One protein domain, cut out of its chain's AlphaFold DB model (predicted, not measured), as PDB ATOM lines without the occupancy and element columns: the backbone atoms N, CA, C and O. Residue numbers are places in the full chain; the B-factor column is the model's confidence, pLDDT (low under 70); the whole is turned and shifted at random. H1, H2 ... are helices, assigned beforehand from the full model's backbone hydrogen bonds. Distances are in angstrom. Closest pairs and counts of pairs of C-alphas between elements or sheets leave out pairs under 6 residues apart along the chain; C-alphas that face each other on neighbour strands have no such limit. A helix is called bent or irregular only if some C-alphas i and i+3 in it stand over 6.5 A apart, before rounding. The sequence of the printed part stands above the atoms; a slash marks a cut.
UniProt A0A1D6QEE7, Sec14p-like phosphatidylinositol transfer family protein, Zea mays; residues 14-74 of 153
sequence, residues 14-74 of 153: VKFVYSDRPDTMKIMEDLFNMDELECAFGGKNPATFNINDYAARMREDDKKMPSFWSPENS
ATOM      1  N   VAL A  14      20.684  29.298  40.703       89.50
ATOM      2  CA  VAL A  14      20.260  30.490  39.964       89.50
ATOM      3  C   VAL A  14      20.956  31.731  40.503       89.50
ATOM      4  O   VAL A  14      21.039  31.950  41.713       89.50
ATOM      5  N   LYS A  15      21.453  32.564  39.592       89.69
ATOM      6  CA  LYS A  15      21.976  33.897  39.891       89.69
ATOM      7  C   LYS A  15      21.155  34.901  39.099       89.69
ATOM      8  O   LYS A  15      20.863  34.677  37.931       89.69
ATOM      9  N   PHE A  16      20.750  35.975  39.761       88.06
ATOM     10  CA  PHE A  16      20.037  37.074  39.125       88.06
ATOM     11  C   PHE A  16      21.028  38.209  38.913       88.06
ATOM     12  O   PHE A  16      21.677  38.637  39.870       88.06
ATOM     13  N   VAL A  17      21.142  38.656  37.669       90.75
ATOM     14  CA  VAL A  17      22.047  39.724  37.249       90.75
ATOM     15  C   VAL A  17      21.213  40.936  36.869       90.75
ATOM     16  O   VAL A  17      20.182  40.789  36.212       90.75
ATOM     17  N   TYR A  18      21.648  42.118  37.294       90.31
ATOM     18  CA  TYR A  18      20.949  43.371  37.043       90.31
ATOM     19  C   TYR A  18      21.915  44.430  36.508       90.31
ATOM     20  O   TYR A  18      23.041  44.559  36.983       90.31
ATOM     21  N   SER A  19      21.475  45.200  35.512       87.06
ATOM     22  CA  SER A  19      22.320  46.183  34.816       87.06
ATOM     23  C   SER A  19      22.577  47.462  35.605       87.06
ATOM     24  O   SER A  19      23.542  48.165  35.334       87.06
ATOM     25  N   ASP A  20      21.737  47.756  36.591       90.44
ATOM     26  CA  ASP A  20      21.883  48.881  37.518       90.44
ATOM     27  C   ASP A  20      22.944  48.628  38.603       90.44
ATOM     28  O   ASP A  20      23.340  49.548  39.322       90.44
ATOM     29  N   ARG A  21      23.412  47.381  38.727       90.44
ATOM     30  CA  ARG A  21      24.231  46.901  39.835       90.44
ATOM     31  C   ARG A  21      25.520  46.240  39.338       90.44
ATOM     32  O   ARG A  21      25.493  45.065  38.950       90.44
ATOM     33  N   PRO A  22      26.665  46.951  39.379       88.81
ATOM     34  CA  PRO A  22      27.923  46.456  38.816       88.81
ATOM     35  C   PRO A  22      28.438  45.196  39.528       88.81
ATOM     36  O   PRO A  22      29.044  44.329  38.906       88.81
ATOM     37  N   ASP A  23      28.137  45.055  40.819       88.94
ATOM     38  CA  ASP A  23      28.428  43.871  41.628       88.94
ATOM     39  C   ASP A  23      27.757  42.606  41.081       88.94
ATOM     40  O   ASP A  23      28.345  41.527  41.113       88.94
ATOM     41  N   THR A  24      26.540  42.734  40.546       90.44
ATOM     42  CA  THR A  24      25.821  41.601  39.953       90.44
ATOM     43  C   THR A  24      26.208  41.360  38.498       90.44
ATOM     44  O   THR A  24      26.238  40.206  38.080       90.44
ATOM     45  N   MET A  25      26.566  42.408  37.749       90.00
ATOM     46  CA  MET A  25      27.051  42.295  36.366       90.00
ATOM     47  C   MET A  25      28.357  41.514  36.261       90.00
ATOM     48  O   MET A  25      28.503  40.699  35.353       90.00
ATOM     49  N   LYS A  26      29.256  41.664  37.241       91.81
ATOM     50  CA  LYS A  26      30.509  40.901  37.290       91.81
ATOM     51  C   LYS A  26      30.291  39.380  37.233       91.81
ATOM     52  O   LYS A  26      31.111  38.658  36.688       91.81
ATOM     53  N   ILE A  27      29.153  38.884  37.728       91.94
ATOM     54  CA  ILE A  27      28.810  37.456  37.661       91.94
ATOM     55  C   ILE A  27      28.711  36.970  36.203       91.94
ATOM     56  O   ILE A  27      29.069  35.828  35.933       91.94
ATOM     57  N   MET A  28      28.250  37.804  35.260       90.81
ATOM     58  CA  MET A  28      28.227  37.442  33.833       90.81
ATOM     59  C   MET A  28      29.640  37.322  33.273       90.81
ATOM     60  O   MET A  28      29.937  36.338  32.605       90.81
ATOM     61  N   GLU A  29      30.504  38.288  33.584       91.00
ATOM     62  CA  GLU A  29      31.902  38.320  33.135       91.00
ATOM     63  C   GLU A  29      32.731  37.167  33.720       91.00
ATOM     64  O   GLU A  29      33.581  36.609  33.035       91.00
ATOM     65  N   ASP A  30      32.462  36.786  34.972       92.00
ATOM     66  CA  ASP A  30      33.171  35.701  35.659       92.00
ATOM     67  C   ASP A  30      32.738  34.306  35.155       92.00
ATOM     68  O   ASP A  30      33.517  33.355  35.232       92.00
ATOM     69  N   LEU A  31      31.495  34.150  34.672       92.06
ATOM     70  CA  LEU A  31      30.941  32.854  34.245       92.06
ATOM     71  C   LEU A  31      30.988  32.618  32.731       92.06
ATOM     72  O   LEU A  31      30.990  31.463  32.306       92.06
ATOM     73  N   PHE A  32      30.999  33.676  31.918       92.75
ATOM     74  CA  PHE A  32      30.903  33.585  30.463       92.75
ATOM     75  C   PHE A  32      31.985  34.416  29.771       92.75
ATOM     76  O   PHE A  32      32.356  35.494  30.229       92.75
ATOM     77  N   ASN A  33      32.437  33.964  28.598       94.12
ATOM     78  CA  ASN A  33      33.259  34.796  27.725       94.12
ATOM     79  C   ASN A  33      32.375  35.844  27.028       94.12
ATOM     80  O   ASN A  33      31.568  35.507  26.162       94.12
ATOM     81  N   MET A  34      32.540  37.117  27.388       92.56
ATOM     82  CA  MET A  34      31.728  38.219  26.857       92.56
ATOM     83  C   MET A  34      31.858  38.414  25.347       92.56
ATOM     84  O   MET A  34      30.906  38.888  24.732       92.56
ATOM     85  N   ASP A  35      32.993  38.051  24.750       93.25
ATOM     86  CA  ASP A  35      33.224  38.240  23.314       93.25
ATOM     87  C   ASP A  35      32.588  37.126  22.467       93.25
ATOM     88  O   ASP A  35      32.295  37.332  21.292       93.25
ATOM     89  N   GLU A  36      32.335  35.960  23.064       92.38
ATOM     90  CA  GLU A  36      31.631  34.843  22.420       92.38
ATOM     91  C   GLU A  36      30.125  34.875  22.715       92.38
ATOM     92  O   GLU A  36      29.328  34.448  21.877       92.38
ATOM     93  N   LEU A  37      29.727  35.414  23.874       92.31
ATOM     94  CA  LEU A  37      28.334  35.514  24.298       92.31
ATOM     95  C   LEU A  37      27.554  36.522  23.437       92.31
ATOM     96  O   LEU A  37      27.966  37.670  23.272       92.31
ATOM     97  N   GLU A  38      26.399  36.102  22.917       93.00
ATOM     98  CA  GLU A  38      25.538  36.935  22.066       93.00
ATOM     99  C   GLU A  38      24.988  38.168  22.801       93.00
ATOM    100  O   GLU A  38      24.617  38.117  23.981       93.00
ATOM    101  N   CYS A  39      24.845  39.275  22.067       92.62
ATOM    102  CA  CYS A  39      24.281  40.528  22.577       92.62
ATOM    103  C   CYS A  39      22.869  40.368  23.164       92.62
ATOM    104  O   CYS A  39      22.533  41.040  24.137       92.62
ATOM    105  N   ALA A  40      22.045  39.459  22.627       90.56
ATOM    106  CA  ALA A  40      20.693  39.197  23.136       90.56
ATOM    107  C   ALA A  40      20.680  38.676  24.588       90.56
ATOM    108  O   ALA A  40      19.683  38.837  25.292       90.56
ATOM    109  N   PHE A  41      21.793  38.098  25.049       91.19
ATOM    110  CA  PHE A  41      21.975  37.602  26.414       91.19
ATOM    111  C   PHE A  41      22.849  38.522  27.281       91.19
ATOM    112  O   PHE A  41      23.193  38.158  28.404       91.19
ATOM    113  N   GLY A  42      23.202  39.713  26.786       89.75
ATOM    114  CA  GLY A  42      24.044  40.680  27.496       89.75
ATOM    115  C   GLY A  42      25.546  40.552  27.227       89.75
ATOM    116  O   GLY A  42      26.328  41.195  27.922       89.75
ATOM    117  N   GLY A  43      25.956  39.743  26.245       92.62
ATOM    118  CA  GLY A  43      27.338  39.697  25.768       92.62
ATOM    119  C   GLY A  43      27.656  40.774  24.724       92.62
ATOM    120  O   GLY A  43      26.891  41.720  24.528       92.62
ATOM    121  N   LYS A  44      28.805  40.642  24.056       93.94
ATOM    122  CA  LYS A  44      29.329  41.610  23.073       93.94
ATOM    123  C   LYS A  44      29.312  41.082  21.641       93.94
ATOM    124  O   LYS A  44      29.603  41.839  20.716       93.94
ATOM    125  N   ASN A  45      29.003  39.801  21.447       93.62
ATOM    126  CA  ASN A  45      28.996  39.180  20.133       93.62
ATOM    127  C   ASN A  45      27.759  39.633  19.332       93.62
ATOM    128  O   ASN A  45      26.632  39.328  19.739       93.62
ATOM    129  N   PRO A  46      27.932  40.320  18.184       92.62
ATOM    130  CA  PRO A  46      26.816  40.769  17.354       92.62
ATOM    131  C   PRO A  46      26.157  39.631  16.559       92.62
ATOM    132  O   PRO A  46      25.212  39.891  15.814       92.62
ATOM    133  N   ALA A  47      26.657  38.394  16.668       87.88
ATOM    134  CA  ALA A  47      26.057  37.234  16.031       87.88
ATOM    135  C   ALA A  47      24.592  37.073  16.455       87.88
ATOM    136  O   ALA A  47      24.231  37.189  17.625       87.88
ATOM    137  N   THR A  48      23.748  36.801  15.465       87.19
ATOM    138  CA  THR A  48      22.319  36.564  15.649       87.19
ATOM    139  C   THR A  48      22.003  35.087  15.493       87.19
ATOM    140  O   THR A  48      22.599  34.401  14.660       87.19
ATOM    141  N   PHE A  49      20.989  34.619  16.212       90.31
ATOM    142  CA  PHE A  49      20.501  33.255  16.084       90.31
ATOM    143  C   PHE A  49      19.891  32.979  14.695       90.31
ATOM    144  O   PHE A  49      18.891  33.589  14.312       90.31
ATOM    145  N   ASN A  50      20.461  32.016  13.959       93.44
ATOM    146  CA  ASN A  50      19.879  31.452  12.736       93.44
ATOM    147  C   ASN A  50      19.392  30.022  12.994       93.44
ATOM    148  O   ASN A  50      20.181  29.119  13.287       93.44
ATOM    149  N   ILE A  51      18.086  29.809  12.832       94.75
ATOM    150  CA  ILE A  51      17.443  28.521  13.097       94.75
ATOM    151  C   ILE A  51      17.937  27.398  12.177       94.75
ATOM    152  O   ILE A  51      18.080  26.267  12.633       94.75
ATOM    153  N   ASN A  52      18.234  27.692  10.906       96.88
ATOM    154  CA  ASN A  52      18.658  26.672   9.941       96.88
ATOM    155  C   ASN A  52      20.056  26.151  10.278       96.88
ATOM    156  O   ASN A  52      20.277  24.938  10.315       96.88
ATOM    157  N   ASP A  53      20.974  27.064  10.597       95.50
ATOM    158  CA  ASP A  53      22.349  26.730  10.973       95.50
ATOM    159  C   ASP A  53      22.381  25.991  12.315       95.50
ATOM    160  O   ASP A  53      23.115  25.017  12.487       95.50
ATOM    161  N   TYR A  54      21.553  26.417  13.274       95.00
ATOM    162  CA  TYR A  54      21.389  25.719  14.547       95.00
ATOM    163  C   TYR A  54      20.837  24.300  14.358       95.00
ATOM    164  O   TYR A  54      21.413  23.345  14.874       95.00
ATOM    165  N   ALA A  55      19.771  24.135  13.570       97.12
ATOM    166  CA  ALA A  55      19.178  22.827  13.299       97.12
ATOM    167  C   ALA A  55      20.135  21.894  12.537       97.12
ATOM    168  O   ALA A  55      20.110  20.677  12.731       97.12
ATOM    169  N   ALA A  56      20.982  22.436  11.659       97.38
ATOM    170  CA  ALA A  56      22.041  21.668  11.017       97.38
ATOM    171  C   ALA A  56      23.072  21.162  12.039       97.38
ATOM    172  O   ALA A  56      23.359  19.966  12.034       97.38
ATOM    173  N   ARG A  57      23.547  22.031  12.945       95.19
ATOM    174  CA  ARG A  57      24.490  21.665  14.018       95.19
ATOM    175  C   ARG A  57      23.919  20.617  14.969       95.19
ATOM    176  O   ARG A  57      24.557  19.595  15.175       95.19
ATOM    177  N   MET A  58      22.689  20.807  15.452       96.06
ATOM    178  CA  MET A  58      22.022  19.838  16.336       96.06
ATOM    179  C   MET A  58      21.940  18.445  15.697       96.06
ATOM    180  O   MET A  58      22.351  17.462  16.302       96.06
ATOM    181  N   ARG A  59      21.506  18.357  14.429       96.50
ATOM    182  CA  ARG A  59      21.442  17.070  13.711       96.50
ATOM    183  C   ARG A  59      22.810  16.441  13.482       96.50
ATOM    184  O   ARG A  59      22.898  15.224  13.342       96.50
ATOM    185  N   GLU A  60      23.853  17.245  13.311       96.06
ATOM    186  CA  GLU A  60      25.205  16.724  13.157       96.06
ATOM    187  C   GLU A  60      25.723  16.158  14.482       96.06
ATOM    188  O   GLU A  60      26.238  15.039  14.496       96.06
ATOM    189  N   ASP A  61      25.534  16.883  15.582       94.38
ATOM    190  CA  ASP A  61      25.953  16.460  16.918       94.38
ATOM    191  C   ASP A  61      25.193  15.214  17.377       94.38
ATOM    192  O   ASP A  61      25.819  14.267  17.854       94.38
ATOM    193  N   ASP A  62      23.884  15.136  17.119       94.62
ATOM    194  CA  ASP A  62      23.064  13.954  17.412       94.62
ATOM    195  C   ASP A  62      23.604  12.689  16.729       94.62
ATOM    196  O   ASP A  62      23.555  11.600  17.301       94.62
ATOM    197  N   LYS A  63      24.178  12.808  15.523       94.44
ATOM    198  CA  LYS A  63      24.810  11.670  14.828       94.44
ATOM    199  C   LYS A  63      26.104  11.228  15.503       94.44
ATOM    200  O   LYS A  63      26.433  10.045  15.450       94.44
ATOM    201  N   LYS A  64      26.853  12.160  16.099       91.81
ATOM    202  CA  LYS A  64      28.128  11.870  16.779       91.81
ATOM    203  C   LYS A  64      27.929  11.475  18.243       91.81
ATOM    204  O   LYS A  64      28.802  10.837  18.830       91.81
ATOM    205  N   MET A  65      26.781  11.823  18.822       90.06
ATOM    206  CA  MET A  65      26.462  11.599  20.227       90.06
ATOM    207  C   MET A  65      26.594  10.122  20.648       90.06
ATOM    208  O   MET A  65      27.264   9.877  21.650       90.06
ATOM    209  N   PRO A  66      26.083   9.114  19.908       87.44
ATOM    210  CA  PRO A  66      26.238   7.710  20.301       87.44
ATOM    211  C   PRO A  66      27.698   7.277  20.464       87.44
ATOM    212  O   PRO A  66      28.012   6.511  21.369       87.44
ATOM    213  N   SER A  67      28.598   7.798  19.624       84.44
ATOM    214  CA  SER A  67      30.035   7.521  19.703       84.44
ATOM    215  C   SER A  67      30.713   8.254  20.859       84.44
ATOM    216  O   SER A  67      31.695   7.765  21.401       84.44
ATOM    217  N   PHE A  68      30.215   9.425  21.258       82.38
ATOM    218  CA  PHE A  68      30.755  10.156  22.408       82.38
ATOM    219  C   PHE A  68      30.416   9.465  23.738       82.38
ATOM    220  O   PHE A  68      31.244   9.424  24.644       82.38
ATOM    221  N   TRP A  69      29.221   8.879  23.837       83.75
ATOM    222  CA  TRP A  69      28.747   8.183  25.038       83.75
ATOM    223  C   TRP A  69      28.956   6.664  24.999       83.75
ATOM    224  O   TRP A  69      28.475   5.962  25.892       83.75
ATOM    225  N   SER A  70      29.648   6.128  23.987       82.19
ATOM    226  CA  SER A  70      29.922   4.694  23.934       82.19
ATOM    227  C   SER A  70      30.833   4.283  25.105       82.19
ATOM    228  O   SER A  70      31.691   5.061  25.532       82.19
ATOM    229  N   PRO A  71      30.678   3.069  25.670       76.44
ATOM    230  CA  PRO A  71      31.449   2.638  26.843       76.44
ATOM    231  C   PRO A  71      32.972   2.694  26.654       76.44
ATOM    232  O   PRO A  71      33.707   2.921  27.611       76.44
ATOM    233  N   GLU A  72      33.443   2.537  25.419       76.62
ATOM    234  CA  GLU A  72      34.846   2.693  25.006       76.62
ATOM    235  C   GLU A  72      35.376   4.134  25.165       76.62
ATOM    236  O   GLU A  72      36.555   4.314  25.460       76.62
ATOM    237  N   ASN A  73      34.500   5.143  25.096       67.44
ATOM    238  CA  ASN A  73      34.801   6.560  25.336       67.44
ATOM    239  C   ASN A  73      34.368   7.045  26.734       67.44
ATOM    240  O   ASN A  73      34.497   8.227  27.054       67.44
ATOM    241  N   SER A  74      33.898   6.143  27.604       63.69
ATOM    242  CA  SER A  74      33.364   6.484  28.934       63.69
ATOM    243  C   SER A  74      34.350   7.236  29.834       63.69
ATOM    244  O   SER A  74      33.923   8.057  30.648       63.69
TER     245      SER A  74
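Overview. This is residues 14 to 74 of the 153 residues of the protein "Sec14p-like phosphatidylinositol transfer family protein" of Zea mays (UniProt A0A1D6QEE7). From a small body of H1 and loops, residues 14 to 49, a long helical arm sticks out: residues 50 to 74 stand free, with H2 along the arm and the short H3 at its tip. The arm makes much of the length, and the whole is elongated, its C-alphas spanning 47 by 29 by 18 A. The printed part has 61 residues with three named helices, H1, H2 and H3 in chain order, and no named strand; its class is all helix. It is extended, with a radius of gyration of the C-alphas of 16.8 A.

Along the chain. Start at C-alpha 14, at (20.260, 30.490, 39.964), and go on to C-alpha 22 at (27.923, 46.456, 38.816), where H1 begins; it holds residues 22 to 31 and is 14.7 A long. Residues 32 to 50 hold no named element. Find C-alpha 51 at (17.443, 28.521, 13.097); from there H2, residues 51 to 68, runs 24.5 A. It has a kink of 30 degrees near residue 62 and is only just irregular: C-alphas 63 and 66 are 6.9 A apart. H3, residues 71 to 74, ends at C-alpha 74, (33.364, 6.484, 28.934).

Arrangement. H1 is apart from H2, and also from H3. H2 and H3 are close but not clearly touching; their closest C-alphas, those of Ser 67 and Asn 73, are 7.4 A apart. Of the O i to N i+4 pairs, 3 of 6 in H1 and 12 of 14 in H2 are within hydrogen-bond range, while H3 is too short for such a pair.

Size, cuts and confidence. Look at Asp 20 and Glu 72 for the two C-alphas farthest apart, 49.6 A. The body without the free arm spans 27 by 17 by 16 A. The link from H1 to H2 is long, 19 residues, and that from H2 to H3 is tight, 2 residues. The printed part has no cut. Its mean pLDDT is 90.2, and residues 73 to 74 are under 70.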